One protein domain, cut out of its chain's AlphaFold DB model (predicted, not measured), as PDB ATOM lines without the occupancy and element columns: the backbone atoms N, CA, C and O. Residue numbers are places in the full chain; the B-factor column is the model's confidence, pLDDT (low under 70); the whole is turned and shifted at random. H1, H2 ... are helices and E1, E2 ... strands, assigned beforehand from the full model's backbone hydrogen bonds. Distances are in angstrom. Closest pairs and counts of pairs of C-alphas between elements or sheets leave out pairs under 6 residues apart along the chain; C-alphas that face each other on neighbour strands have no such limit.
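This is residues 34 to 227 and 316 to 335 of the 340 residues of an uncharacterized protein of Deltaproteobacteria bacterium (UniProt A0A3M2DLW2). Look for a closed barrel of eight antiparallel strands, with H1 and H3 packed on its outside and H2 meeting E9 and E8 through residues 77 to 82. E4 pairs with the far part of E3 as an addition to the ring. The 214 printed residues run E1, H1, H2, H3, then E2 to E9, three named helices and nine named strands of mixed class. Round the ring run E1 E2 E3 E5 E6 E7 E8 E9 and back to E1. The whole is compact, with a radius of gyration of the C-alphas of 16.9 A and spans of 53 by 49 by 30 A.

Find C-alpha 41 at (158.270, 133.585, 199.248); from there E1 runs 27.9 A to residue 51, bending by 65 degrees at residue 48. Next come H1, residues 56 to 62, H2, residues 77 to 89 and 18.6 A long, and H3, residues 93 to 103 and 15.3 A long. Then read E2, residues 108 to 114, E3, residues 119 to 134 and 31.9 A, E4, residues 155 to 159, and E5, residues 168 to 174. E6 spans residues 177 to 189, E7 residues 197 to 210, and E8 residues 214 to 225, 31.5 A. E9, residues 323 to 335, covers 32.9 A and ends at C-alpha 335, (152.567, 131.050, 186.372).

Start at E1 and E2, where N 43 and O 112 are 2.8 A apart, within hydrogen-bond range. E2, E3 and E4 form a meander, each strand the antiparallel neighbour of the one before, and E5 to E8 form another. In the hairpin E2 and E3, N 111 and O 126 are 2.9 A apart. E3 bends by 96 degrees at residue 131; in its hairpin with E4, N 131 and O 158 are 2.8 A apart. E3 pairs with E5 through N 125 and O 169, 2.9 A. E9 and E1 close the ring, with N 51 and O 329 at 2.8 A. H1 is on the barrel, outside it, at a height of 9.2 A, and runs across the strands at 64 degrees to E9 on the local plane. H1 and H2 touch at a steep tilt of 46 degrees, opposite ways, the closest C-alphas being Thr 56 and Gln 80, 5.5 A. H2 is on the barrel, inside it, over none of the strands. H3, outside, runs along E1, 1 degrees on the local plane. In H1, H2 and H3 every O i to N i+4 pair is within hydrogen-bond range.

The two C-alphas farthest apart, Thr 139 and Asp 318, are 53.8 A apart. Residues 228 to 315 are not printed, and C-alphas 227 and 316 stand 19.2 A apart across the cut. The links H1 to H2 and E3 to E4 are long. No printed residue is under 70 in pLDDT.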
ATOM      1  N   SER A  34     169.686 143.560 197.015       91.56
ATOM      2  CA  SER A  34     170.251 143.362 198.356       91.56
ATOM      3  C   SER A  34     169.311 143.771 199.494       91.56
ATOM      4  O   SER A  34     169.493 143.313 200.623       91.56
ATOM      5  N   CYS A  35     168.307 144.602 199.200       92.88
ATOM      6  CA  CYS A  35     167.343 145.081 200.185       92.88
ATOM      7  C   CYS A  35     166.074 144.238 200.261       92.88
ATOM      8  O   CYS A  35     165.354 144.330 201.247       92.88
ATOM      9  N   VAL A  36     165.818 143.377 199.275       95.19
ATOM     10  CA  VAL A  36     164.661 142.480 199.306       95.19
ATOM     11  C   VAL A  36     164.844 141.428 200.399       95.19
ATOM     12  O   VAL A  36     165.886 140.773 200.463       95.19
ATOM     13  N   ASP A  37     163.818 141.212 201.229       95.44
ATOM     14  CA  ASP A  37     163.876 140.215 202.298       95.44
ATOM     15  C   ASP A  37     164.090 138.803 201.709       95.44
ATOM     16  O   ASP A  37     163.194 138.245 201.055       95.44
ATOM     17  N   PRO A  38     165.249 138.163 201.961       94.31
ATOM     18  CA  PRO A  38     165.557 136.862 201.384       94.31
ATOM     19  C   PRO A  38     164.656 135.746 201.928       94.31
ATOM     20  O   PRO A  38     164.572 134.679 201.318       94.31
ATOM     21  N   THR A  39     163.981 135.967 203.061       97.00
ATOM     22  CA  THR A  39     163.029 135.019 203.651       97.00
ATOM     23  C   THR A  39     161.652 135.059 202.986       97.00
ATOM     24  O   THR A  39     160.832 134.174 203.239       97.00
ATOM     25  N   GLY A  40     161.401 136.047 202.118       97.38
ATOM     26  CA  GLY A  40     160.172 136.157 201.343       97.38
ATOM     27  C   GLY A  40     159.947 134.963 200.412       97.38
ATOM     28  O   GLY A  40     160.888 134.395 199.849       97.38
ATOM     29  N   THR A  41     158.680 134.592 200.233       98.25
ATOM     30  CA  THR A  41     158.270 133.585 199.248       98.25
ATOM     31  C   THR A  41     158.196 134.230 197.869       98.25
ATOM     32  O   THR A  41     157.765 135.375 197.751       98.25
ATOM     33  N   ASP A  42     158.636 133.507 196.842       98.31
ATOM     34  CA  ASP A  42     158.520 133.924 195.446       98.31
ATOM     35  C   ASP A  42     157.124 133.588 194.899       98.31
ATOM     36  O   ASP A  42     156.694 132.431 194.932       98.31
ATOM     37  N   HIS A  43     156.430 134.599 194.382       98.50
ATOM     38  CA  HIS A  43     155.129 134.492 193.730       98.50
ATOM     39  C   HIS A  43     155.276 134.832 192.247       98.50
ATOM     40  O   HIS A  43     155.755 135.908 191.895       98.50
ATOM     41  N   LYS A  44     154.877 133.907 191.376       98.62
ATOM     42  CA  LYS A  44     155.187 133.943 189.946       98.62
ATOM     43  C   LYS A  44     153.922 134.145 189.127       98.62
ATOM     44  O   LYS A  44     152.927 133.455 189.349       98.62
ATOM     45  N   TYR A  45     153.989 135.058 188.167       98.75
ATOM     46  CA  TYR A  45     152.868 135.427 187.315       98.75
ATOM     47  C   TYR A  45     153.313 135.612 185.865       98.75
ATOM     48  O   TYR A  45     154.491 135.842 185.596       98.75
ATOM     49  N   VAL A  46     152.358 135.542 184.946       98.69
ATOM     50  CA  VAL A  46     152.505 135.922 183.536       98.69
ATOM     51  C   VAL A  46     151.456 136.977 183.213       98.69
ATOM     52  O   VAL A  46     150.306 136.834 183.641       98.69
ATOM     53  N   ALA A  47     151.846 138.045 182.514       98.50
ATOM     54  CA  ALA A  47     150.892 139.044 182.049       98.50
ATOM     55  C   ALA A  47     149.841 138.390 181.147       98.50
ATOM     56  O   ALA A  47     150.187 137.726 180.176       98.50
ATOM     57  N   ASP A  48     148.566 138.582 181.477       98.56
ATOM     58  CA  ASP A  48     147.434 138.148 180.652       98.56
ATOM     59  C   ASP A  48     146.757 139.318 179.929       98.56
ATOM     60  O   ASP A  48     145.965 139.102 179.016       98.56
ATOM     61  N   SER A  49     147.082 140.556 180.314       98.19
ATOM     62  CA  SER A  49     146.761 141.755 179.545       98.19
ATOM     63  C   SER A  49     147.772 142.867 179.807       98.19
ATOM     64  O   SER A  49     148.269 143.027 180.927       98.19
ATOM     65  N   ILE A  50     148.035 143.668 178.778       98.00
ATOM     66  CA  ILE A  50     148.749 144.942 178.868       98.00
ATOM     67  C   ILE A  50     147.846 145.978 178.219       98.00
ATOM     68  O   ILE A  50     147.402 145.795 177.095       98.00
ATOM     69  N   THR A  51     147.545 147.057 178.927       97.75
ATOM     70  CA  THR A  51     146.643 148.102 178.452       97.75
ATOM     71  C   THR A  51     147.425 149.365 178.148       97.75
ATOM     72  O   THR A  51     147.963 150.011 179.054       97.75
ATOM     73  N   MET A  52     147.417 149.757 176.880       96.44
ATOM     74  CA  MET A  52     147.878 151.069 176.451       96.44
ATOM     75  C   MET A  52     146.784 152.112 176.708       96.44
ATOM     76  O   MET A  52     145.589 151.813 176.630       96.44
ATOM     77  N   PRO A  53     147.141 153.361 177.039       96.44
ATOM     78  CA  PRO A  53     146.143 154.411 177.159       96.44
ATOM     79  C   PRO A  53     145.486 154.679 175.798       96.44
ATOM     80  O   PRO A  53     146.162 155.028 174.839       96.44
ATOM     81  N   ALA A  54     144.157 154.592 175.720       95.00
ATOM     82  CA  ALA A  54     143.410 154.910 174.500       95.00
ATOM     83  C   ALA A  54     143.079 156.409 174.383       95.00
ATOM     84  O   ALA A  54     142.576 156.867 173.362       95.00
ATOM     85  N   ASN A  55     143.316 157.199 175.436       94.50
ATOM     86  CA  ASN A  55     143.127 158.651 175.442       94.50
ATOM     87  C   ASN A  55     143.945 159.334 176.549       94.50
ATOM     88  O   ASN A  55     144.452 158.683 177.464       94.50
ATOM     89  N   THR A  56     143.981 160.669 176.528       92.56
ATOM     90  CA  THR A  56     144.711 161.497 177.502       92.56
ATOM     91  C   THR A  56     144.322 161.230 178.959       92.56
ATOM     92  O   THR A  56     145.191 161.218 179.828       92.56
ATOM     93  N   ASN A  57     143.040 160.980 179.257       95.81
ATOM     94  CA  ASN A  57     142.616 160.705 180.636       95.81
ATOM     95  C   ASN A  57     143.175 159.365 181.127       95.81
ATOM     96  O   ASN A  57     143.622 159.268 182.266       95.81
ATOM     97  N   GLN A  58     143.162 158.336 180.278       97.06
ATOM     98  CA  GLN A  58     143.781 157.054 180.604       97.06
ATOM     99  C   GLN A  58     145.301 157.174 180.708       97.06
ATOM    100  O   GLN A  58     145.874 156.595 181.624       97.06
ATOM    101  N   ALA A  59     145.945 157.979 179.857       96.62
ATOM    102  CA  ALA A  59     147.381 158.224 179.961       96.62
ATOM    103  C   ALA A  59     147.746 158.808 181.336       96.62
ATOM    104  O   ALA A  59     148.643 158.295 181.999       96.62
ATOM    105  N   GLN A  60     146.980 159.786 181.828       96.06
ATOM    106  CA  GLN A  60     147.149 160.328 183.182       96.06
ATOM    107  C   GLN A  60     146.849 159.308 184.290       96.06
ATOM    108  O   GLN A  60     147.472 159.345 185.346       96.06
ATOM    109  N   GLN A  61     145.888 158.401 184.083       97.75
ATOM    110  CA  GLN A  61     145.563 157.360 185.064       97.75
ATOM    111  C   GLN A  61     146.641 156.278 185.159       97.75
ATOM    112  O   GLN A  61     146.841 155.737 186.248       97.75
ATOM    113  N   LEU A  62     147.290 155.946 184.043       98.25
ATOM    114  CA  LEU A  62     148.333 154.921 183.955       98.25
ATOM    115  C   LEU A  62     149.743 155.470 184.213       98.25
ATOM    116  O   LEU A  62     150.632 154.693 184.546       98.25
ATOM    117  N   GLY A  63     149.937 156.786 184.102       97.94
ATOM    118  CA  GLY A  63     151.189 157.452 184.448       97.94
ATOM    119  C   GLY A  63     151.513 157.410 185.942       97.94
ATOM    120  O   GLY A  63     150.648 157.162 186.791       97.94
ATOM    121  N   MET A  64     152.769 157.707 186.259       98.38
ATOM    122  CA  MET A  64     153.270 157.902 187.622       98.38
ATOM    123  C   MET A  64     154.202 159.107 187.650       98.38
ATOM    124  O   MET A  64     154.783 159.434 186.628       98.38
ATOM    125  N   ASP A  65     154.337 159.750 188.806       97.69
ATOM    126  CA  ASP A  65     155.339 160.801 189.023       97.69
ATOM    127  C   ASP A  65     156.733 160.151 189.079       97.69
ATOM    128  O   ASP A  65     157.072 159.439 190.037       97.69
ATOM    129  N   LEU A  66     157.496 160.289 187.995       97.81
ATOM    130  CA  LEU A  66     158.783 159.619 187.828       97.81
ATOM    131  C   LEU A  66     159.922 160.454 188.400       97.81
ATOM    132  O   LEU A  66     160.780 159.897 189.096       97.81
ATOM    133  N   ASP A  67     159.895 161.761 188.145       96.19
ATOM    134  CA  ASP A  67     160.945 162.695 188.540       96.19
ATOM    135  C   ASP A  67     160.740 163.259 189.962       96.19
ATOM    136  O   ASP A  67     161.673 163.777 190.576       96.19
ATOM    137  N   GLY A  68     159.568 163.063 190.570       94.94
ATOM    138  CA  GLY A  68     159.256 163.548 191.911       94.94
ATOM    139  C   GLY A  68     158.903 165.030 191.905       94.94
ATOM    140  O   GLY A  68     159.341 165.774 192.799       94.94
ATOM    141  N   ASP A  69     158.193 165.508 190.882       93.56
ATOM    142  CA  ASP A  69     157.799 166.904 190.763       93.56
ATOM    143  C   ASP A  69     156.935 167.341 191.967       93.56
ATOM    144  O   ASP A  69     156.154 166.570 192.519       93.56
ATOM    145  N   PRO A  70     157.022 168.599 192.447       93.81
ATOM    146  CA  PRO A  70     156.369 168.985 193.696       93.81
ATOM    147  C   PRO A  70     154.841 168.998 193.582       93.81
ATOM    148  O   PRO A  70     154.157 169.150 194.596       93.81
ATOM    149  N   GLN A  71     154.301 168.943 192.357       95.31
ATOM    150  CA  GLN A  71     152.871 168.827 192.119       95.31
ATOM    151  C   GLN A  71     152.401 167.364 192.058       95.31
ATOM    152  O   GLN A  71     151.186 167.157 192.096       95.31
ATOM    153  N   GLY A  72     153.310 166.382 192.013       95.38
ATOM    154  CA  GLY A  72     152.996 164.956 191.947       95.38
ATOM    155  C   GLY A  72     152.174 164.596 190.712       95.38
ATOM    156  O   GLY A  72     151.172 163.881 190.814       95.38
ATOM    157  N   ARG A  73     152.503 165.200 189.570       96.31
ATOM    158  CA  ARG A  73     151.798 164.995 188.312       96.31
ATOM    159  C   ARG A  73     152.233 163.656 187.717       96.31
ATOM    160  O   ARG A  73     153.418 163.381 187.648       96.31
ATOM    161  N   PRO A  74     151.284 162.819 187.273       97.50
ATOM    162  CA  PRO A  74     151.630 161.609 186.547       97.50
ATOM    163  C   PRO A  74     152.295 161.932 185.205       97.50
ATOM    164  O   PRO A  74     151.714 162.667 184.399       97.50
ATOM    165  N   ASP A  75     153.441 161.313 184.948       97.75
ATOM    166  CA  ASP A  75     154.161 161.370 183.681       97.75
ATOM    167  C   ASP A  75     153.738 160.182 182.802       97.75
ATOM    168  O   ASP A  75     153.739 159.026 183.241       97.75
ATOM    169  N   ASN A  76     153.290 160.474 181.577       97.50
ATOM    170  CA  ASN A  76     152.990 159.469 180.549       97.50
ATOM    171  C   ASN A  76     152.923 160.105 179.148       97.50
ATOM    172  O   ASN A  76     151.902 159.998 178.459       97.50
ATOM    173  N   ALA A  77     153.949 160.859 178.761       96.69
ATOM    174  CA  ALA A  77     153.971 161.566 177.486       96.69
ATOM    175  C   ALA A  77     153.881 160.593 176.307       96.69
ATOM    176  O   ALA A  77     152.960 160.731 175.506       96.69
ATOM    177  N   LEU A  78     154.719 159.551 176.247       95.50
ATOM    178  CA  LEU A  78     154.680 158.560 175.167       95.50
ATOM    179  C   LEU A  78     153.314 157.871 175.075       95.50
ATOM    180  O   LEU A  78     152.784 157.696 173.979       95.50
ATOM    181  N   GLY A  79     152.678 157.559 176.208       95.31
ATOM    182  CA  GLY A  79     151.317 157.027 176.210       95.31
ATOM    183  C   GLY A  79     150.297 157.987 175.587       95.31
ATOM    184  O   GLY A  79     149.420 157.553 174.844       95.31
ATOM    185  N   GLN A  80     150.415 159.300 175.812       94.31
ATOM    186  CA  GLN A  80     149.549 160.287 175.149       94.31
ATOM    187  C   GLN A  80     149.753 160.299 173.628       94.31
ATOM    188  O   GLN A  80     148.769 160.388 172.887       94.31
ATOM    189  N   ILE A  81     150.995 160.150 173.161       91.62
ATOM    190  CA  ILE A  81     151.334 160.083 171.730       91.62
ATOM    191  C   ILE A  81     150.703 158.854 171.096       91.62
ATOM    192  O   ILE A  81     149.941 158.983 170.141       91.62
ATOM    193  N   LEU A  82     150.952 157.677 171.673       90.69
ATOM    194  CA  LEU A  82     150.424 156.412 171.164       90.69
ATOM    195  C   LEU A  82     148.889 156.412 171.172       90.69
ATOM    196  O   LEU A  82     148.268 155.951 170.217       90.69
ATOM    197  N   SER A  83     148.267 157.034 172.181       91.19
ATOM    198  CA  SER A  83     146.812 157.218 172.217       91.19
ATOM    199  C   SER A  83     146.287 158.117 171.093       91.19
ATOM    200  O   SER A  83     145.195 157.889 170.577       91.19
ATOM    201  N   THR A  84     147.059 159.135 170.700       88.56
ATOM    202  CA  THR A  84     146.695 160.061 169.620       88.56
ATOM    203  C   THR A  84     146.839 159.380 168.263       88.56
ATOM    204  O   THR A  84     145.923 159.465 167.449       88.56
ATOM    205  N   LEU A  85     147.936 158.645 168.053       84.94
ATOM    206  CA  LEU A  85     148.166 157.862 166.836       84.94
ATOM    207  C   LEU A  85     147.080 156.796 166.641       84.94
ATOM    208  O   LEU A  85     146.511 156.696 165.558       84.94
ATOM    209  N   SER A  86     146.716 156.074 167.705       86.25
ATOM    210  CA  SER A  86     145.630 155.087 167.659       86.25
ATOM    211  C   SER A  86     144.277 155.721 167.293       86.25
ATOM    212  O   SER A  86     143.516 155.141 166.527       86.25
ATOM    213  N   GLN A  87     143.986 156.944 167.758       86.75
ATOM    214  CA  GLN A  87     142.749 157.657 167.403       86.75
ATOM    215  C   GLN A  87     142.730 158.202 165.969       86.75
ATOM    216  O   GLN A  87     141.648 158.358 165.404       86.75
ATOM    217  N   GLN A  88     143.889 158.560 165.414       81.75
ATOM    218  CA  GLN A  88     143.986 159.189 164.094       81.75
ATOM    219  C   GLN A  88     144.106 158.181 162.954       81.75
ATOM    220  O   GLN A  88     143.603 158.461 161.871       81.75
ATOM    221  N   GLY A  89     144.750 157.037 163.188       70.31
ATOM    222  CA  GLY A  89     145.052 156.072 162.131       70.31
ATOM    223  C   GLY A  89     144.396 154.705 162.284       70.31
ATOM    224  O   GLY A  89     144.793 153.798 161.574       70.31
ATOM    225  N   ASP A  90     143.474 154.500 163.233       78.62
ATOM    226  CA  ASP A  90     142.961 153.152 163.562       78.62
ATOM    227  C   ASP A  90     144.098 152.116 163.688       78.62
ATOM    228  O   ASP A  90     143.981 150.949 163.319       78.62
ATOM    229  N   VAL A  91     145.262 152.583 164.160       80.75
ATOM    230  CA  VAL A  91     146.433 151.740 164.351       80.75
ATOM    231  C   VAL A  91     146.075 150.886 165.555       80.75
ATOM    232  O   VAL A  91     146.055 151.385 166.686       80.75
ATOM    233  N   GLY A  92     145.686 149.639 165.296       86.75
ATOM    234  CA  GLY A  92     145.199 148.665 166.271       86.75
ATOM    235  C   GLY A  92     146.282 148.202 167.244       86.75
ATOM    236  O   GLY A  92     146.484 147.008 167.414       86.75
ATOM    237  N   LEU A  93     146.994 149.134 167.888       91.12
ATOM    238  CA  LEU A  93     148.090 148.863 168.820       91.12
ATOM    239  C   LEU A  93     147.633 147.937 169.947       91.12
ATOM    240  O   LEU A  93     148.310 146.967 170.266       91.12
ATOM    241  N   GLN A  94     146.471 148.227 170.540       95.00
ATOM    242  CA  GLN A  94     145.917 147.393 171.605       95.00
ATOM    243  C   GLN A  94     145.548 145.999 171.088       95.00
ATOM    244  O   GLN A  94     145.845 145.023 171.766       95.00
ATOM    245  N   ASP A  95     144.965 145.903 169.891       93.62
ATOM    246  CA  ASP A  95     144.588 144.621 169.290       93.62
ATOM    247  C   ASP A  95     145.830 143.776 168.968       93.62
ATOM    248  O   ASP A  95     145.851 142.590 169.281       93.62
ATOM    249  N   SER A  96     146.897 144.392 168.444       93.50
ATOM    250  CA  SER A  96     148.184 143.728 168.215       93.50
ATOM    251  C   SER A  96     148.821 143.256 169.527       93.50
ATOM    252  O   SER A  96     149.292 142.121 169.606       93.50
ATOM    253  N   ILE A  97     148.810 144.071 170.586       95.25
ATOM    254  CA  ILE A  97     149.303 143.654 171.909       95.25
ATOM    255  C   ILE A  97     148.487 142.470 172.442       95.25
ATOM    256  O   ILE A  97     149.069 141.482 172.892       95.25
ATOM    257  N   ASP A  98     147.157 142.549 172.374       96.31
ATOM    258  CA  ASP A  98     146.258 141.496 172.851       96.31
ATOM    259  C   ASP A  98     146.447 140.194 172.056       96.31
ATOM    260  O   ASP A  98     146.476 139.108 172.640       96.31
ATOM    261  N   GLU A  99     146.626 140.290 170.735       95.44
ATOM    262  CA  GLU A  99     146.935 139.164 169.858       95.44
ATOM    263  C   GLU A  99     148.277 138.527 170.223       95.44
ATOM    264  O   GLU A  99     148.303 137.332 170.513       95.44
ATOM    265  N   ASN A 100     149.353 139.314 170.311       95.62
ATOM    266  CA  ASN A 100     150.694 138.822 170.640       95.62
ATOM    267  C   ASN A 100     150.752 138.165 172.033       95.62
ATOM    268  O   ASN A 100     151.431 137.152 172.221       95.62
ATOM    269  N   ILE A 101     150.010 138.688 173.016       96.94
ATOM    270  CA  ILE A 101     149.850 138.039 174.327       96.94
ATOM    271  C   ILE A 101     149.091 136.715 174.174       96.94
ATOM    272  O   ILE A 101     149.508 135.684 174.702       96.94
ATOM    273  N   ALA A 102     147.978 136.698 173.437       97.38
ATOM    274  CA  ALA A 102     147.172 135.494 173.266       97.38
ATOM    275  C   ALA A 102     147.929 134.377 172.523       97.38
ATOM    276  O   ALA A 102     147.808 133.200 172.899       97.38
ATOM    277  N   THR A 103     148.704 134.717 171.490       96.75
ATOM    278  CA  THR A 103     149.523 133.787 170.696       96.75
ATOM    279  C   THR A 103     150.814 133.381 171.401       96.75
ATOM    280  O   THR A 103     151.400 132.366 171.025       96.75
ATOM    281  N   GLY A 104     151.193 134.076 172.478       96.25
ATOM    282  CA  GLY A 104     152.414 133.825 173.242       96.25
ATOM    283  C   GLY A 104     153.681 134.321 172.543       96.25
ATOM    284  O   GLY A 104     154.760 133.820 172.855       96.25
ATOM    285  N   ASP A 105     153.542 135.262 171.609       95.69
ATOM    286  CA  ASP A 105     154.656 135.975 170.976       95.69
ATOM    287  C   ASP A 105     155.190 137.091 171.892       95.69
ATOM    288  O   ASP A 105     156.382 137.379 171.885       95.69
ATOM    289  N   LEU A 106     154.331 137.647 172.757       96.50
ATOM    290  CA  LEU A 106     154.706 138.548 173.848       96.50
ATOM    291  C   LEU A 106     154.446 137.857 175.189       96.50
ATOM    292  O   LEU A 106     153.300 137.603 175.562       96.50
ATOM    293  N   ILE A 107     155.510 137.573 175.946       97.88
ATOM    294  CA  ILE A 107     155.419 136.937 177.268       97.88
ATOM    295  C   ILE A 107     156.207 137.762 178.281       97.88
ATOM    296  O   ILE A 107     157.434 137.743 178.294       97.88
ATOM    297  N   LEU A 108     155.499 138.424 179.197       98.00
ATOM    298  CA  LEU A 108     156.108 139.102 180.343       98.00
ATOM    299  C   LEU A 108     155.851 138.310 181.619       98.00
ATOM    300  O   LEU A 108     154.705 138.096 182.022       98.00
ATOM    301  N   LEU A 109     156.929 137.891 182.271       98.44
ATOM    302  CA  LEU A 109     156.896 137.138 183.516       98.44
ATOM    303  C   LEU A 109     157.186 138.068 184.692       98.44
ATOM    304  O   LEU A 109     158.135 138.847 184.661       98.44
ATOM    305  N   PHE A 110     156.402 137.945 185.757       98.38
ATOM    306  CA  PHE A 110     156.570 138.718 186.983       98.38
ATOM    307  C   PHE A 110     156.922 137.782 188.134       98.38
ATOM    308  O   PHE A 110     156.211 136.809 188.388       98.38
ATOM    309  N   ASN A 111     157.992 138.092 188.865       98.56
ATOM    310  CA  ASN A 111     158.263 137.497 190.171       98.56
ATOM    311  C   ASN A 111     158.068 138.555 191.257       98.56
ATOM    312  O   ASN A 111     158.701 139.606 191.210       98.56
ATOM    313  N   LEU A 112     157.222 138.275 192.242       98.50
ATOM    314  CA  LEU A 112     157.046 139.087 193.439       98.50
ATOM    315  C   LEU A 112     157.548 138.295 194.644       98.50
ATOM    316  O   LEU A 112     156.930 137.307 195.041       98.50
ATOM    317  N   LYS A 113     158.644 138.743 195.255       98.56
ATOM    318  CA  LYS A 113     159.188 138.152 196.479       98.56
ATOM    319  C   LYS A 113     158.750 138.967 197.684       98.56
ATOM    320  O   LYS A 113     159.080 140.148 197.784       98.56
ATOM    321  N   ALA A 114     158.014 138.347 198.603       98.44
ATOM    322  CA  ALA A 114     157.525 139.016 199.807       98.44
ATOM    323  C   ALA A 114     157.302 138.039 200.966       98.44
ATOM    324  O   ALA A 114     157.022 136.858 200.773       98.44
ATOM    325  N   THR A 115     157.389 138.534 202.202       98.44
ATOM    326  CA  THR A 115     157.066 137.746 203.404       98.44
ATOM    327  C   THR A 115     155.562 137.530 203.590       98.44
ATOM    328  O   THR A 115     155.157 136.518 204.161       98.44
ATOM    329  N   ALA A 116     154.729 138.447 203.088       98.31
ATOM    330  CA  ALA A 116     153.283 138.281 202.975       98.31
ATOM    331  C   ALA A 116     152.698 139.204 201.895       98.31
ATOM    332  O   ALA A 116     153.038 140.385 201.832       98.31
ATOM    333  N   LEU A 117     151.728 138.704 201.121       98.38
ATOM    334  CA  LEU A 117     151.029 139.493 200.097       98.38
ATOM    335  C   LEU A 117     150.029 140.510 200.661       98.38
ATOM    336  O   LEU A 117     149.477 141.297 199.910       98.38
ATOM    337  N   THR A 118     149.787 140.543 201.974       98.38
ATOM    338  CA  THR A 118     148.945 141.578 202.598       98.38
ATOM    339  C   THR A 118     149.755 142.755 203.126       98.38
ATOM    340  O   THR A 118     149.281 143.893 203.090       98.38
ATOM    341  N   THR A 119     150.937 142.499 203.692       98.31
ATOM    342  CA  THR A 119     151.813 143.521 204.286       98.31
ATOM    343  C   THR A 119     153.253 143.015 204.347       98.31
ATOM    344  O   THR A 119     153.502 142.007 205.001       98.31
ATOM    345  N   ALA A 120     154.184 143.733 203.721       98.19
ATOM    346  CA  ALA A 120     155.622 143.456 203.742       98.19
ATOM    347  C   ALA A 120     156.399 144.771 203.557       98.19
ATOM    348  O   ALA A 120     155.978 145.605 202.759       98.19
ATOM    349  N   SER A 121     157.491 144.986 204.292       96.56
ATOM    350  CA  SER A 121     158.299 146.217 204.201       96.56
ATOM    351  C   SER A 121     159.333 146.194 203.078       96.56
ATOM    352  O   SER A 121     159.602 147.250 202.521       96.56
ATOM    353  N   ASP A 122     159.846 145.009 202.747       96.81
ATOM    354  CA  ASP A 122     161.025 144.817 201.892       96.81
ATOM    355  C   ASP A 122     160.717 143.778 200.802       96.81
ATOM    356  O   ASP A 122     161.298 142.692 200.728       96.81
ATOM    357  N   ALA A 123     159.689 144.074 200.010       98.12
ATOM    358  CA  ALA A 123     159.271 143.254 198.883       98.12
ATOM    359  C   ALA A 123     160.065 143.625 197.622       98.12
ATOM    360  O   ALA A 123     160.427 144.783 197.408       98.12
ATOM    361  N   GLY A 124     160.306 142.639 196.763       98.06
ATOM    362  CA  GLY A 124     160.945 142.839 195.464       98.06
ATOM    363  C   GLY A 124     160.048 142.386 194.327       98.06
ATOM    364  O   GLY A 124     159.443 141.319 194.406       98.06
ATOM    365  N   GLY A 125     159.976 143.186 193.269       98.06
ATOM    366  CA  GLY A 125     159.399 142.804 191.986       98.06
ATOM    367  C   GLY A 125     160.491 142.637 190.933       98.06
ATOM    368  O   GLY A 125     161.373 143.485 190.832       98.06
ATOM    369  N   TRP A 126     160.408 141.582 190.131       98.06
ATOM    370  CA  TRP A 126     161.221 141.386 188.934       98.06
ATOM    371  C   TRP A 126     160.316 141.178 187.735       98.06
ATOM    372  O   TRP A 126     159.264 140.545 187.853       98.06
ATOM    373  N   ILE A 127     160.760 141.685 186.593       97.50
ATOM    374  CA  ILE A 127     160.103 141.509 185.303       97.50
ATOM    375  C   ILE A 127     161.105 140.827 184.379       97.50
ATOM    376  O   ILE A 127     162.249 141.273 184.272       97.50
ATOM    377  N   TYR A 128     160.672 139.744 183.747       97.81
ATOM    378  CA  TYR A 128     161.463 138.973 182.801       97.81
ATOM    379  C   TYR A 128     160.720 138.837 181.476       97.81
ATOM    380  O   TYR A 128     159.490 138.786 181.448       97.81
ATOM    381  N   LEU A 129     161.483 138.701 180.398       97.81
ATOM    382  CA  LEU A 129     160.971 138.234 179.116       97.81
ATOM    383  C   LEU A 129     160.845 136.710 179.181       97.81
ATOM    384  O   LEU A 129     161.736 136.021 179.692       97.81
ATOM    385  N   GLY A 130     159.715 136.179 178.732       97.81
ATOM    386  CA  GLY A 130     159.401 134.757 178.768       97.81
ATOM    387  C   GLY A 130     159.546 134.081 177.410       97.81
ATOM    388  O   GLY A 130     159.565 134.718 176.367       97.81
ATOM    389  N   ALA A 131     159.636 132.755 177.428       98.00
ATOM    390  CA  ALA A 131     159.703 131.918 176.241       98.00
ATOM    391  C   ALA A 131     159.047 130.553 176.497       98.00
ATOM    392  O   ALA A 131     158.751 130.178 177.634       98.00
ATOM    393  N   ASN A 132     158.860 129.783 175.421       97.88
ATOM    394  CA  ASN A 132     158.411 128.385 175.449       97.88
ATOM    395  C   ASN A 132     157.142 128.130 176.296       97.88
ATOM    396  O   ASN A 132     157.147 127.233 177.144       97.88
ATOM    397  N   PRO A 133     156.038 128.863 176.062       98.31
ATOM    398  CA  PRO A 133     154.805 128.712 176.831       98.31
ATOM    399  C   PRO A 133     154.261 127.278 176.767       98.31
ATOM    400  O   PRO A 133     154.167 126.667 175.696       98.31
ATOM    401  N   GLN A 134     153.891 126.734 177.927       98.12
ATOM    402  CA  GLN A 134     153.252 125.429 178.088       98.12
ATOM    403  C   GLN A 134     151.979 125.565 178.944       98.12
ATOM    404  O   GLN A 134     152.069 126.014 180.085       98.12
ATOM    405  N   PRO A 135     150.799 125.130 178.464       97.94
ATOM    406  CA  PRO A 135     150.551 124.501 177.164       97.94
ATOM    407  C   PRO A 135     150.808 125.454 175.988       97.94
ATOM    408  O   PRO A 135     150.889 126.665 176.172       97.94
ATOM    409  N   THR A 136     150.908 124.901 174.775       97.69
ATOM    410  CA  THR A 136     151.006 125.708 173.551       97.69
ATOM    411  C   THR A 136     149.882 126.757 173.519       97.69
ATOM    412  O   THR A 136     148.730 126.388 173.773       97.69
ATOM    413  N   PRO A 137     150.182 128.030 173.200       97.88
ATOM    414  CA  PRO A 137     149.235 129.134 173.317       97.88
ATOM    415  C   PRO A 137     147.913 128.924 172.589       97.88
ATOM    416  O   PRO A 137     146.857 129.163 173.175       97.88
ATOM    417  N   CYS A 138     147.974 128.420 171.356       97.56
ATOM    418  CA  CYS A 138     146.823 128.197 170.490       97.56
ATOM    419  C   CYS A 138     146.690 126.723 170.111       97.56
ATOM    420  O   CYS A 138     147.682 126.027 169.885       97.56
ATOM    421  N   THR A 139     145.450 126.248 169.960       95.50
ATOM    422  CA  THR A 139     145.205 124.959 169.286       95.50
ATOM    423  C   THR A 139     145.175 125.101 167.766       95.50
ATOM    424  O   THR A 139     145.474 124.140 167.063       95.50
ATOM    425  N   ASP A 140     144.802 126.284 167.274       93.25
ATOM    426  CA  ASP A 140     144.843 126.677 165.869       93.25
ATOM    427  C   ASP A 140     145.374 128.122 165.778       93.25
ATOM    428  O   ASP A 140     144.657 129.041 166.181       93.25
ATOM    429  N   PRO A 141     146.610 128.340 165.287       87.81
ATOM    430  CA  PRO A 141     147.202 129.676 165.174       87.81
ATOM    431  C   PRO A 141     146.415 130.641 164.279       87.81
ATOM    432  O   PRO A 141     146.553 131.843 164.424       87.81
ATOM    433  N   MET A 142     145.567 130.136 163.377       89.12
ATOM    434  CA  MET A 142     144.746 130.976 162.493       89.12
ATOM    435  C   MET A 142     143.416 131.394 163.139       89.12
ATOM    436  O   MET A 142     142.581 132.031 162.497       89.12
ATOM    437  N   ASN A 143     143.167 130.986 164.386       93.81
ATOM    438  CA  ASN A 143     141.937 131.277 165.105       93.81
ATOM    439  C   ASN A 143     142.244 131.735 166.535       93.81
ATOM    440  O   ASN A 143     142.326 130.912 167.456       93.81
ATOM    441  N   LEU A 144     142.320 133.058 166.718       92.69
ATOM    442  CA  LEU A 144     142.590 133.719 168.001       92.69
ATOM    443  C   LEU A 144     141.641 133.297 169.127       92.69
ATOM    444  O   LEU A 144     142.048 133.214 170.282       92.69
ATOM    445  N   ALA A 145     140.399 132.905 168.821       95.25
ATOM    446  CA  ALA A 145     139.472 132.397 169.838       95.25
ATOM    447  C   ALA A 145     139.943 131.078 170.489       95.25
ATOM    448  O   ALA A 145     139.393 130.639 171.503       95.25
ATOM    449  N   THR A 146     140.940 130.413 169.898       96.25
ATOM    450  CA  THR A 146     141.557 129.200 170.438       96.25
ATOM    451  C   THR A 146     142.877 129.442 171.169       96.25
ATOM    452  O   THR A 146     143.427 128.483 171.720       96.25
ATOM    453  N   CYS A 147     143.352 130.685 171.195       97.88
ATOM    454  CA  CYS A 147     144.601 131.108 171.817       97.88
ATOM    455  C   CYS A 147     144.448 131.391 173.326       97.88
ATOM    456  O   CYS A 147     143.395 131.113 173.918       97.88
ATOM    457  N   GLY A 148     145.523 131.854 173.973       97.44
ATOM    458  CA  GLY A 148     145.561 132.197 175.399       97.44
ATOM    459  C   GLY A 148     145.552 131.003 176.361       97.44
ATOM    460  O   GLY A 148     145.302 131.171 177.552       97.44
ATOM    461  N   LYS A 149     145.811 129.770 175.896       97.81
ATOM    462  CA  LYS A 149     145.775 128.574 176.768       97.81
ATOM    463  C   LYS A 149     146.832 128.580 177.868       97.81
ATOM    464  O   LYS A 149     146.629 127.947 178.897       97.81
ATOM    465  N   HIS A 150     147.938 129.281 177.651       98.06
ATOM    466  CA  HIS A 150     149.016 129.439 178.622       98.06
ATOM    467  C   HIS A 150     148.693 130.467 179.725       98.06
ATOM    468  O   HIS A 150     149.427 130.552 180.705       98.06
ATOM    469  N   LEU A 151     147.585 131.207 179.600       98.19
ATOM    470  CA  LEU A 151     147.174 132.300 180.492       98.19
ATOM    471  C   LEU A 151     146.020 131.893 181.429       98.19
ATOM    472  O   LEU A 151     145.253 132.728 181.894       98.19
ATOM    473  N   ASP A 152     145.853 130.599 181.717       96.88
ATOM    474  CA  ASP A 152     144.772 130.088 182.579       96.88
ATOM    475  C   ASP A 152     145.104 130.088 184.087       96.88
ATOM    476  O   ASP A 152     144.337 129.567 184.904       96.88
ATOM    477  N   GLY A 153     146.255 130.658 184.459       97.50
ATOM    478  CA  GLY A 153     146.775 130.684 185.826       97.50
ATOM    479  C   GLY A 153     147.642 129.482 186.217       97.50
ATOM    480  O   GLY A 153     148.075 129.409 187.367       97.50
ATOM    481  N   ASN A 154     147.892 128.538 185.301       96.81
ATOM    482  CA  ASN A 154     148.758 127.373 185.533       96.81
ATOM    483  C   ASN A 154     149.835 127.194 184.448       96.81
ATOM    484  O   ASN A 154     150.462 126.133 184.379       96.81
ATOM    485  N   GLY A 155     150.036 128.203 183.596       98.25
ATOM    486  CA  GLY A 155     151.027 128.171 182.527       98.25
ATOM    487  C   GLY A 155     152.448 127.983 183.057       98.25
ATOM    488  O   GLY A 155     152.816 128.511 184.110       98.25
ATOM    489  N   MET A 156     153.252 127.223 182.318       98.62
ATOM    490  CA  MET A 156     154.685 127.079 182.545       98.62
ATOM    491  C   MET A 156     155.464 127.787 181.438       98.62
ATOM    492  O   MET A 156     155.070 127.728 180.275       98.62
ATOM    493  N   PHE A 157     156.570 128.424 181.805       98.69
ATOM    494  CA  PHE A 157     157.386 129.238 180.910       98.69
ATOM    495  C   PHE A 157     158.867 129.055 181.224       98.69
ATOM    496  O   PHE A 157     159.237 128.750 182.362       98.69
ATOM    497  N   ASP A 158     159.705 129.316 180.230       98.62
ATOM    498  CA  ASP A 158     161.125 129.574 180.429       98.62
ATOM    499  C   ASP A 158     161.355 131.088 180.511       98.62
ATOM    500  O   ASP A 158     160.644 131.866 179.878       98.62
ATOM    501  N   VAL A 159     162.372 131.521 181.257       98.25
ATOM    502  CA  VAL A 159     162.885 132.892 181.127       98.25
ATOM    503  C   VAL A 159     163.756 132.953 179.873       98.25
ATOM    504  O   VAL A 159     164.673 132.139 179.720       98.25
ATOM    505  N   ALA A 160     163.470 133.900 178.980       97.50
ATOM    506  CA  ALA A 160     164.210 134.085 177.739       97.50
ATOM    507  C   ALA A 160     165.701 134.346 178.019       97.50
ATOM    508  O   ALA A 160     166.082 134.929 179.039       97.50
ATOM    509  N   ALA A 161     166.578 133.872 177.131       96.50
ATOM    510  CA  ALA A 161     168.024 133.892 177.369       96.50
ATOM    511  C   ALA A 161     168.616 135.314 177.414       96.50
ATOM    512  O   ALA A 161     169.625 135.539 178.084       96.50
ATOM    513  N   ASP A 162     167.987 136.236 176.699       94.62
ATOM    514  CA  ASP A 162     168.264 137.667 176.604       94.62
ATOM    515  C   ASP A 162     167.492 138.511 177.627       94.62
ATOM    516  O   ASP A 162     167.776 139.702 177.761       94.62
ATOM    517  N   SER A 163     166.591 137.907 178.412       96.38
ATOM    518  CA  SER A 163     165.899 138.613 179.487       96.38
ATOM    519  C   SER A 163     166.908 139.222 180.472       96.38
ATOM    520  O   SER A 163     167.770 138.505 181.005       96.38
ATOM    521  N   PRO A 164     166.771 140.514 180.822       94.12
ATOM    522  CA  PRO A 164     167.544 141.104 181.905       94.12
ATOM    523  C   PRO A 164     167.291 140.364 183.219       94.12
ATOM    524  O   PRO A 164     166.182 139.911 183.496       94.12
ATOM    525  N   ARG A 165     168.331 140.250 184.052       92.88
ATOM    526  CA  ARG A 165     168.269 139.525 185.339       92.88
ATOM    527  C   ARG A 165     168.373 140.427 186.563       92.88
ATOM    528  O   ARG A 165     168.137 139.988 187.681       92.88
ATOM    529  N   ASN A 166     168.740 141.685 186.355       86.88
ATOM    530  CA  ASN A 166     168.974 142.688 187.390       86.88
ATOM    531  C   ASN A 166     167.870 143.761 187.446       86.88
ATOM    532  O   ASN A 166     168.052 144.785 188.101       86.88
ATOM    533  N   ALA A 167     166.742 143.535 186.768       89.69
ATOM    534  CA  ALA A 167     165.587 144.424 186.779       89.69
ATOM    535  C   ALA A 167     164.782 144.250 188.076       89.69
ATOM    536  O   ALA A 167     163.795 143.517 188.104       89.69
ATOM    537  N   VAL A 168     165.245 144.870 189.167       95.81
ATOM    538  CA  VAL A 168     164.590 144.787 190.483       95.81
ATOM    539  C   VAL A 168     163.865 146.086 190.804       95.81
ATOM    540  O   VAL A 168     164.443 147.171 190.754       95.81
ATOM    541  N   LEU A 169     162.607 145.956 191.201       97.25
ATOM    542  CA  LEU A 169     161.776 147.005 191.769       97.25
ATOM    543  C   LEU A 169     161.623 146.714 193.260       97.25
ATOM    544  O   LEU A 169     160.795 145.898 193.654       97.25
ATOM    545  N   HIS A 170     162.451 147.336 194.094       97.31
ATOM    546  CA  HIS A 170     162.339 147.210 195.546       97.31
ATOM    547  C   HIS A 170     161.216 148.111 196.076       97.31
ATOM    548  O   HIS A 170     161.015 149.216 195.569       97.31
ATOM    549  N   GLY A 171     160.483 147.655 197.088       97.25
ATOM    550  CA  GLY A 171     159.423 148.439 197.704       97.25
ATOM    551  C   GLY A 171     158.660 147.680 198.778       97.25
ATOM    552  O   GLY A 171     159.190 146.788 199.430       97.25
ATOM    553  N   ASN A 172     157.394 148.032 198.973       98.19
ATOM    554  CA  ASN A 172     156.578 147.509 200.060       98.19
ATOM    555  C   ASN A 172     155.210 147.025 199.582       98.19
ATOM    556  O   ASN A 172     154.684 147.435 198.549       98.19
ATOM    557  N   ILE A 173     154.607 146.151 200.382       98.56
ATOM    558  CA  ILE A 173     153.214 145.745 200.249       98.56
ATOM    559  C   ILE A 173     152.433 146.339 201.411       98.56
ATOM    560  O   ILE A 173     152.762 146.104 202.575       98.56
ATOM    561  N   VAL A 174     151.363 147.075 201.109       98.62
ATOM    562  CA  VAL A 174     150.436 147.622 202.106       98.62
ATOM    563  C   VAL A 174     149.009 147.318 201.676       98.62
ATOM    564  O   VAL A 174     148.573 147.716 200.600       98.62
ATOM    565  N   ALA A 175     148.270 146.610 202.533       97.94
ATOM    566  CA  ALA A 175     146.882 146.211 202.289       97.94
ATOM    567  C   ALA A 175     146.666 145.491 200.939       97.94
ATOM    568  O   ALA A 175     145.664 145.722 200.267       97.94
ATOM    569  N   GLY A 176     147.600 144.621 200.543       98.12
ATOM    570  CA  GLY A 176     147.522 143.890 199.273       98.12
ATOM    571  C   GLY A 176     148.111 144.615 198.064       98.12
ATOM    572  O   GLY A 176     148.269 144.001 197.015       98.12
ATOM    573  N   LYS A 177     148.455 145.902 198.189       98.62
ATOM    574  CA  LYS A 177     149.047 146.681 197.101       98.62
ATOM    575  C   LYS A 177     150.564 146.690 197.226       98.62
ATOM    576  O   LYS A 177     151.088 147.238 198.195       98.62
ATOM    577  N   PHE A 178     151.250 146.118 196.245       98.62
ATOM    578  CA  PHE A 178     152.682 146.300 196.055       98.62
ATOM    579  C   PHE A 178     152.943 147.652 195.386       98.62
ATOM    580  O   PHE A 178     152.278 148.004 194.411       98.62
ATOM    581  N   THR A 179     153.885 148.415 195.931       98.50
ATOM    582  CA  THR A 179     154.425 149.639 195.330       98.50
ATOM    583  C   THR A 179     155.942 149.528 195.343       98.50
ATOM    584  O   THR A 179     156.516 149.341 196.413       98.50
ATOM    585  N   GLY A 180     156.582 149.611 194.177       97.62
ATOM    586  CA  GLY A 180     158.026 149.412 194.041       97.62
ATOM    587  C   GLY A 180     158.681 150.352 193.035       97.62
ATOM    588  O   GLY A 180     158.010 150.955 192.196       97.62
ATOM    589  N   GLY A 181     160.005 150.454 193.130       96.31
ATOM    590  CA  GLY A 181     160.848 151.336 192.324       96.31
ATOM    591  C   GLY A 181     161.401 152.537 193.113       96.31
ATOM    592  O   GLY A 181     161.127 152.676 194.307       96.31
ATOM    593  N   PRO A 182     162.168 153.431 192.462       96.62
ATOM    594  CA  PRO A 182     162.552 153.370 191.052       96.62
ATOM    595  C   PRO A 182     163.519 152.212 190.756       96.62
ATOM    596  O   PRO A 182     164.280 151.792 191.623       96.62
ATOM    597  N   GLY A 183     163.506 151.708 189.525       95.38
ATOM    598  CA  GLY A 183     164.453 150.703 189.043       95.38
ATOM    599  C   GLY A 183     164.656 150.767 187.532       95.38
ATOM    600  O   GLY A 183     164.333 151.764 186.886       95.38
ATOM    601  N   ARG A 184     165.213 149.700 186.958       95.94
ATOM    602  CA  ARG A 184     165.325 149.515 185.506       95.94
ATOM    603  C   ARG A 184     164.518 148.297 185.103       95.94
ATOM    604  O   ARG A 184     164.624 147.269 185.766       95.94
ATOM    605  N   VAL A 185     163.729 148.414 184.049       96.81
ATOM    606  CA  VAL A 185     162.858 147.345 183.548       96.81
ATOM    607  C   VAL A 185     162.966 147.310 182.037       96.81
ATOM    608  O   VAL A 185     162.977 148.359 181.407       96.81
ATOM    609  N   THR A 186     163.009 146.115 181.463       97.06
ATOM    610  CA  THR A 186     162.831 145.948 180.021       97.06
ATOM    611  C   THR A 186     161.402 145.507 179.756       97.06
ATOM    612  O   THR A 186     160.905 144.588 180.407       97.06
ATOM    613  N   LEU A 187     160.745 146.199 178.834       96.06
ATOM    614  CA  LEU A 187     159.388 145.925 178.391       96.06
ATOM    615  C   LEU A 187     159.419 145.644 176.894       96.06
ATOM    616  O   LEU A 187     160.036 146.400 176.157       96.06
ATOM    617  N   GLU A 188     158.737 144.603 176.445       95.56
ATOM    618  CA  GLU A 188     158.463 144.409 175.023       95.56
ATOM    619  C   GLU A 188     157.067 144.931 174.715       95.56
ATOM    620  O   GLU A 188     156.113 144.613 175.427       95.56
ATOM    621  N   LEU A 189     156.954 145.752 173.672       92.88
ATOM    622  CA  LEU A 189     155.680 146.227 173.150       92.88
ATOM    623  C   LEU A 189     155.571 145.874 171.677       92.88
ATOM    624  O   LEU A 189     156.403 146.285 170.873       92.88
ATOM    625  N   SER A 190     154.503 145.173 171.318       92.25
ATOM    626  CA  SER A 190     154.129 145.061 169.917       92.25
ATOM    627  C   SER A 190     153.420 146.340 169.479       92.25
ATOM    628  O   SER A 190     152.486 146.790 170.143       92.25
ATOM    629  N   LEU A 191     153.891 146.955 168.397       88.69
ATOM    630  CA  LEU A 191     153.273 148.155 167.824       88.69
ATOM    631  C   LEU A 191     152.491 147.848 166.534       88.69
ATOM    632  O   LEU A 191     151.966 148.763 165.914       88.69
ATOM    633  N   GLY A 192     152.392 146.582 166.123       88.00
ATOM    634  CA  GLY A 192     151.726 146.166 164.887       88.00
ATOM    635  C   GLY A 192     152.069 144.721 164.531       88.00
ATOM    636  O   GLY A 192     152.290 143.913 165.427       88.00
ATOM    637  N   ASP A 193     152.151 144.405 163.241       82.44
ATOM    638  CA  ASP A 193     152.490 143.056 162.747       82.44
ATOM    639  C   ASP A 193     154.012 142.786 162.681       82.44
ATOM    640  O   ASP A 193     154.457 141.789 162.110       82.44
ATOM    641  N   GLY A 194     154.822 143.706 163.211       83.81
ATOM    642  CA  GLY A 194     156.282 143.614 163.240       83.81
ATOM    643  C   GLY A 194     156.831 142.912 164.482       83.81
ATOM    644  O   GLY A 194     156.089 142.491 165.369       83.81
ATOM    645  N   ASP A 195     158.159 142.825 164.556       86.38
ATOM    646  CA  ASP A 195     158.840 142.330 165.753       86.38
ATOM    647  C   ASP A 195     158.537 143.250 166.960       86.38
ATOM    648  O   ASP A 195     158.517 144.479 166.802       86.38
ATOM    649  N   PRO A 196     158.330 142.700 168.174       91.81
ATOM    650  CA  PRO A 196     158.154 143.507 169.374       91.81
ATOM    651  C   PRO A 196     159.322 144.469 169.607       91.81
ATOM    652  O   PRO A 196     160.498 144.117 169.492       91.81
ATOM    653  N   VAL A 197     158.994 145.697 169.996       93.75
ATOM    654  CA  VAL A 197     159.975 146.721 170.342       93.75
ATOM    655  C   VAL A 197     160.404 146.524 171.784       93.75
ATOM    656  O   VAL A 197     159.591 146.617 172.707       93.75
ATOM    657  N   VAL A 198     161.697 146.302 171.984       94.81
ATOM    658  CA  VAL A 198     162.307 146.243 173.310       94.81
ATOM    659  C   VAL A 198     162.523 147.666 173.823       94.81
ATOM    660  O   VAL A 198     163.238 148.453 173.207       94.81
ATOM    661  N   LEU A 199     161.926 147.986 174.967       96.44
ATOM    662  CA  LEU A 199     162.039 149.267 175.654       96.44
ATOM    663  C   LEU A 199     162.808 149.105 176.956       96.44
ATOM    664  O   LEU A 199     162.353 148.435 177.888       96.44
ATOM    665  N   ASN A 200     163.947 149.779 177.058       97.00
ATOM    666  CA  ASN A 200     164.721 149.836 178.292       97.00
ATOM    667  C   ASN A 200     164.263 151.011 179.164       97.00
ATOM    668  O   ASN A 200     164.763 152.129 179.049       97.00
ATOM    669  N   LEU A 201     163.313 150.745 180.059       97.81
ATOM    670  CA  LEU A 201     162.754 151.742 180.963       97.81
ATOM    671  C   LEU A 201     163.721 152.048 182.112       97.81
ATOM    672  O   LEU A 201     164.130 151.159 182.869       97.81
ATOM    673  N   ILE A 202     164.032 153.329 182.291       97.62
ATOM    674  CA  ILE A 202     164.727 153.873 183.460       97.62
ATOM    675  C   ILE A 202     163.739 154.533 184.423       97.62
ATOM    676  O   ILE A 202     162.641 154.933 184.037       97.62
ATOM    677  N   GLY A 203     164.122 154.621 185.700       97.00
ATOM    678  CA  GLY A 203     163.258 155.183 186.739       97.00
ATOM    679  C   GLY A 203     161.938 154.429 186.897       97.00
ATOM    680  O   GLY A 203     160.952 155.014 187.329       97.00
ATOM    681  N   ALA A 204     161.910 153.144 186.532       98.19
ATOM    682  CA  ALA A 204     160.694 152.361 186.450       98.19
ATOM    683  C   ALA A 204     160.050 152.184 187.833       98.19
ATOM    684  O   ALA A 204     160.733 151.883 188.813       98.19
ATOM    685  N   ARG A 205     158.734 152.352 187.908       98.38
ATOM    686  CA  ARG A 205     157.898 152.234 189.101       98.38
ATOM    687  C   ARG A 205     156.710 151.332 188.806       98.38
ATOM    688  O   ARG A 205     156.202 151.291 187.686       98.38
ATOM    689  N   ILE A 206     156.256 150.622 189.830       98.62
ATOM    690  CA  ILE A 206     155.135 149.691 189.723       98.62
ATOM    691  C   ILE A 206     154.162 149.882 190.879       98.62
ATOM    692  O   ILE A 206     154.561 150.069 192.028       98.62
ATOM    693  N   GLU A 207     152.877 149.786 190.567       98.69
ATOM    694  CA  GLU A 207     151.790 149.715 191.531       98.69
ATOM    695  C   GLU A 207     150.856 148.583 191.125       98.69
ATOM    696  O   GLU A 207     150.343 148.588 190.010       98.69
ATOM    697  N   VAL A 208     150.600 147.618 192.006       98.75
ATOM    698  CA  VAL A 208     149.730 146.489 191.655       98.75
ATOM    699  C   VAL A 208     149.091 145.846 192.877       98.75
ATOM    700  O   VAL A 208     149.716 145.738 193.930       98.75
ATOM    701  N   ASN A 209     147.839 145.400 192.750       98.75
ATOM    702  CA  ASN A 209     147.204 144.588 193.781       98.75
ATOM    703  C   ASN A 209     147.613 143.128 193.586       98.75
ATOM    704  O   ASN A 209     147.278 142.524 192.564       98.75
ATOM    705  N   ALA A 210     148.310 142.571 194.569       98.38
ATOM    706  CA  ALA A 210     148.827 141.215 194.535       98.38
ATOM    707  C   ALA A 210     147.947 140.249 195.339       98.38
ATOM    708  O   ALA A 210     147.445 140.560 196.420       98.38
ATOM    709  N   SER A 211     147.787 139.044 194.803       98.50
ATOM    710  CA  SER A 211     147.142 137.904 195.454       98.50
ATOM    711  C   SER A 211     147.865 136.620 195.061       98.50
ATOM    712  O   SER A 211     148.642 136.624 194.109       98.50
ATOM    713  N   ASP A 212     147.590 135.505 195.736       97.88
ATOM    714  CA  ASP A 212     148.262 134.234 195.432       97.88
ATOM    715  C   ASP A 212     148.046 133.751 193.985       97.88
ATOM    716  O   ASP A 212     148.843 132.967 193.481       97.88
ATOM    717  N   THR A 213     146.981 134.199 193.312       98.00
ATOM    718  CA  THR A 213     146.588 133.698 191.983       98.00
ATOM    719  C   THR A 213     146.678 134.729 190.867       98.00
ATOM    720  O   THR A 213     146.604 134.349 189.701       98.00
ATOM    721  N   ALA A 214     146.763 136.019 191.193       98.50
ATOM    722  CA  ALA A 214     146.715 137.081 190.194       98.50
ATOM    723  C   ALA A 214     147.320 138.400 190.685       98.50
ATOM    724  O   ALA A 214     147.278 138.720 191.879       98.50
ATOM    725  N   LEU A 215     147.772 139.191 189.715       98.69
ATOM    726  CA  LEU A 215     148.052 140.611 189.831       98.69
ATOM    727  C   LEU A 215     146.934 141.389 189.130       98.69
ATOM    728  O   LEU A 215     146.603 141.121 187.977       98.69
ATOM    729  N   THR A 216     146.332 142.352 189.821       98.62
ATOM    730  CA  THR A 216     145.197 143.121 189.287       98.62
ATOM    731  C   THR A 216     145.402 144.614 189.469       98.62
ATOM    732  O   THR A 216     146.058 145.051 190.416       98.62
ATOM    733  N   SER A 217     144.789 145.412 188.586       97.94
ATOM    734  CA  SER A 217     144.943 146.877 188.594       97.94
ATOM    735  C   SER A 217     146.417 147.305 188.571       97.94
ATOM    736  O   SER A 217     146.801 148.228 189.290       97.94
ATOM    737  N   GLY A 218     147.237 146.578 187.810       98.44
ATOM    738  CA  GLY A 218     148.656 146.846 187.677       98.44
ATOM    739  C   GLY A 218     148.898 148.107 186.862       98.44
ATOM    740  O   GLY A 218     148.200 148.371 185.883       98.44
ATOM    741  N   LYS A 219     149.895 148.877 187.279       98.56
ATOM    742  CA  LYS A 219     150.485 149.973 186.523       98.56
ATOM    743  C   LYS A 219     151.990 149.802 186.541       98.56
ATOM    744  O   LYS A 219     152.564 149.598 187.612       98.56
ATOM    745  N   LEU A 220     152.604 149.911 185.377       98.50
ATOM    746  CA  LEU A 220     154.047 149.965 185.210       98.50
ATOM    747  C   LEU A 220     154.356 151.253 184.460       98.50
ATOM    748  O   LEU A 220     153.826 151.472 183.372       98.50
ATOM    749  N   ALA A 221     155.185 152.101 185.053       98.50
ATOM    750  CA  ALA A 221     155.617 153.339 184.430       98.50
ATOM    751  C   ALA A 221     157.133 153.472 184.504       98.50
ATOM    752  O   ALA A 221     157.751 152.979 185.438       98.50
ATOM    753  N   GLY A 222     157.735 154.138 183.535       98.31
ATOM    754  CA  GLY A 222     159.158 154.453 183.482       98.31
ATOM    755  C   GLY A 222     159.411 155.409 182.328       98.31
ATOM    756  O   GLY A 222     158.460 155.920 181.744       98.31
ATOM    757  N   ALA A 223     160.664 155.660 181.981       98.31
ATOM    758  CA  ALA A 223     160.978 156.495 180.829       98.31
ATOM    759  C   ALA A 223     162.019 155.844 179.926       98.31
ATOM    760  O   ALA A 223     162.840 155.050 180.384       98.31
ATOM    761  N   VAL A 224     161.983 156.200 178.649       97.94
ATOM    762  CA  VAL A 224     163.022 155.871 177.673       97.94
ATOM    763  C   VAL A 224     163.878 157.106 177.427       97.94
ATOM    764  O   VAL A 224     163.369 158.228 177.423       97.94
ATOM    765  N   THR A 225     165.180 156.922 177.233       97.38
ATOM    766  CA  THR A 225     166.060 158.036 176.863       97.38
ATOM    767  C   THR A 225     165.765 158.483 175.432       97.38
ATOM    768  O   THR A 225     165.233 157.716 174.628       97.38
ATOM    769  N   GLN A 226     166.166 159.705 175.080       94.25
ATOM    770  CA  GLN A 226     166.072 160.181 173.694       94.25
ATOM    771  C   GLN A 226     166.786 159.241 172.702       94.25
ATOM    772  O   GLN A 226     166.286 158.996 171.610       94.25
ATOM    773  N   GLU A 227     167.930 158.673 173.095       95.62
ATOM    774  CA  GLU A 227     168.675 157.717 172.266       95.62
ATOM    775  C   GLU A 227     167.873 156.432 172.004       95.62
ATOM    776  O   GLU A 227     167.816 155.966 170.868       95.62
ATOM    777  N   ARG A 316     165.725 165.097 188.768       94.00
ATOM    778  CA  ARG A 316     165.607 166.539 189.066       94.00
ATOM    779  C   ARG A 316     166.897 167.214 189.530       94.00
ATOM    780  O   ARG A 316     166.833 168.221 190.245       94.00
ATOM    781  N   ASP A 317     168.053 166.672 189.162       94.62
ATOM    782  CA  ASP A 317     169.348 167.202 189.595       94.62
ATOM    783  C   ASP A 317     169.788 168.425 188.784       94.62
ATOM    784  O   ASP A 317     170.232 169.422 189.363       94.62
ATOM    785  N   ASP A 318     169.636 168.389 187.456       95.00
ATOM    786  CA  ASP A 318     170.155 169.430 186.561       95.00
ATOM    787  C   ASP A 318     169.071 170.329 185.932       95.00
ATOM    788  O   ASP A 318     169.382 171.409 185.411       95.00
ATOM    789  N   GLY A 319     167.794 169.957 186.063       94.88
ATOM    790  CA  GLY A 319     166.648 170.700 185.548       94.88
ATOM    791  C   GLY A 319     166.403 170.504 184.050       94.88
ATOM    792  O   GLY A 319     165.593 171.246 183.478       94.88
ATOM    793  N   VAL A 320     167.109 169.577 183.399       96.38
ATOM    794  CA  VAL A 320     167.010 169.287 181.969       96.38
ATOM    795  C   VAL A 320     166.181 168.028 181.778       96.38
ATOM    796  O   VAL A 320     166.480 166.969 182.302       96.38
ATOM    797  N   LYS A 321     165.125 168.128 180.970       97.00
ATOM    798  CA  LYS A 321     164.355 166.947 180.588       97.00
ATOM    799  C   LYS A 321     165.158 166.129 179.583       97.00
ATOM    800  O   LYS A 321     165.555 166.661 178.544       97.00
ATOM    801  N   ASP A 322     165.373 164.859 179.886       96.50
ATOM    802  CA  ASP A 322     166.290 163.970 179.159       96.50
ATOM    803  C   ASP A 322     165.628 162.671 178.671       96.50
ATOM    804  O   ASP A 322     166.187 161.965 177.825       96.50
ATOM    805  N   SER A 323     164.430 162.377 179.177       97.50
ATOM    806  CA  SER A 323     163.720 161.135 178.905       97.50
ATOM    807  C   SER A 323     162.234 161.370 178.641       97.50
ATOM    808  O   SER A 323     161.657 162.381 179.051       97.50
ATOM    809  N   LEU A 324     161.622 160.419 177.934       97.69
ATOM    810  CA  LEU A 324     160.205 160.407 177.595       97.69
ATOM    811  C   LEU A 324     159.483 159.324 178.404       97.69
ATOM    812  O   LEU A 324     159.826 158.142 178.324       97.69
ATOM    813  N   SER A 325     158.493 159.721 179.193       98.25
ATOM    814  CA  SER A 325     157.762 158.848 180.103       98.25
ATOM    815  C   SER A 325     156.730 157.973 179.388       98.25
ATOM    816  O   SER A 325     156.048 158.391 178.450       98.25
ATOM    817  N   LEU A 326     156.578 156.747 179.877       98.12
ATOM    818  CA  LEU A 326     155.609 155.756 179.439       98.12
ATOM    819  C   LEU A 326     154.976 155.103 180.666       98.12
ATOM    820  O   LEU A 326     155.678 154.645 181.563       98.12
ATOM    821  N   GLY A 327     153.652 155.010 180.669       98.12
ATOM    822  CA  GLY A 327     152.862 154.296 181.662       98.12
ATOM    823  C   GLY A 327     151.836 153.390 180.992       98.12
ATOM    824  O   GLY A 327     151.035 153.855 180.174       98.12
ATOM    825  N   VAL A 328     151.841 152.116 181.374       98.38
ATOM    826  CA  VAL A 328     150.923 151.082 180.882       98.38
ATOM    827  C   VAL A 328     150.166 150.437 182.037       98.38
ATOM    828  O   VAL A 328     150.657 150.349 183.167       98.38
ATOM    829  N   GLY A 329     148.946 149.991 181.758       98.44
ATOM    830  CA  GLY A 329     148.187 149.127 182.652       98.44
ATOM    831  C   GLY A 329     148.541 147.667 182.406       98.44
ATOM    832  O   GLY A 329     148.959 147.319 181.307       98.44
ATOM    833  N   PHE A 330     148.361 146.804 183.399       98.75
ATOM    834  CA  PHE A 330     148.463 145.362 183.180       98.75
ATOM    835  C   PHE A 330     147.648 144.555 184.195       98.75
ATOM    836  O   PHE A 330     147.323 145.015 185.300       98.75
ATOM    837  N   THR A 331     147.357 143.313 183.823       98.75
ATOM    838  CA  THR A 331     146.966 142.239 184.739       98.75
ATOM    839  C   THR A 331     147.887 141.045 184.531       98.75
ATOM    840  O   THR A 331     148.580 140.951 183.518       98.75
ATOM    841  N   ALA A 332     147.953 140.164 185.526       98.75
ATOM    842  CA  ALA A 332     148.688 138.917 185.401       98.75
ATOM    843  C   ALA A 332     147.984 137.788 186.153       98.75
ATOM    844  O   ALA A 332     147.342 138.010 187.184       98.75
ATOM    845  N   VAL A 333     148.180 136.563 185.685       98.69
ATOM    846  CA  VAL A 333     147.697 135.331 186.323       98.69
ATOM    847  C   VAL A 333     148.867 134.497 186.825       98.69
ATOM    848  O   VAL A 333     150.002 134.702 186.402       98.69
ATOM    849  N   GLY A 334     148.609 133.559 187.737       98.50
ATOM    850  CA  GLY A 334     149.626 132.634 188.240       98.50
ATOM    851  C   GLY A 334     150.388 131.914 187.119       98.50
ATOM    852  O   GLY A 334     149.820 131.540 186.094       98.50
ATOM    853  N   ALA A 335     151.689 131.725 187.319       98.56
ATOM    854  CA  ALA A 335     152.567 131.050 186.372       98.56
ATOM    855  C   ALA A 335     153.649 130.243 187.096       98.56
ATOM    856  O   ALA A 335     153.887 130.405 188.294       98.56
TER     857      ALA A 335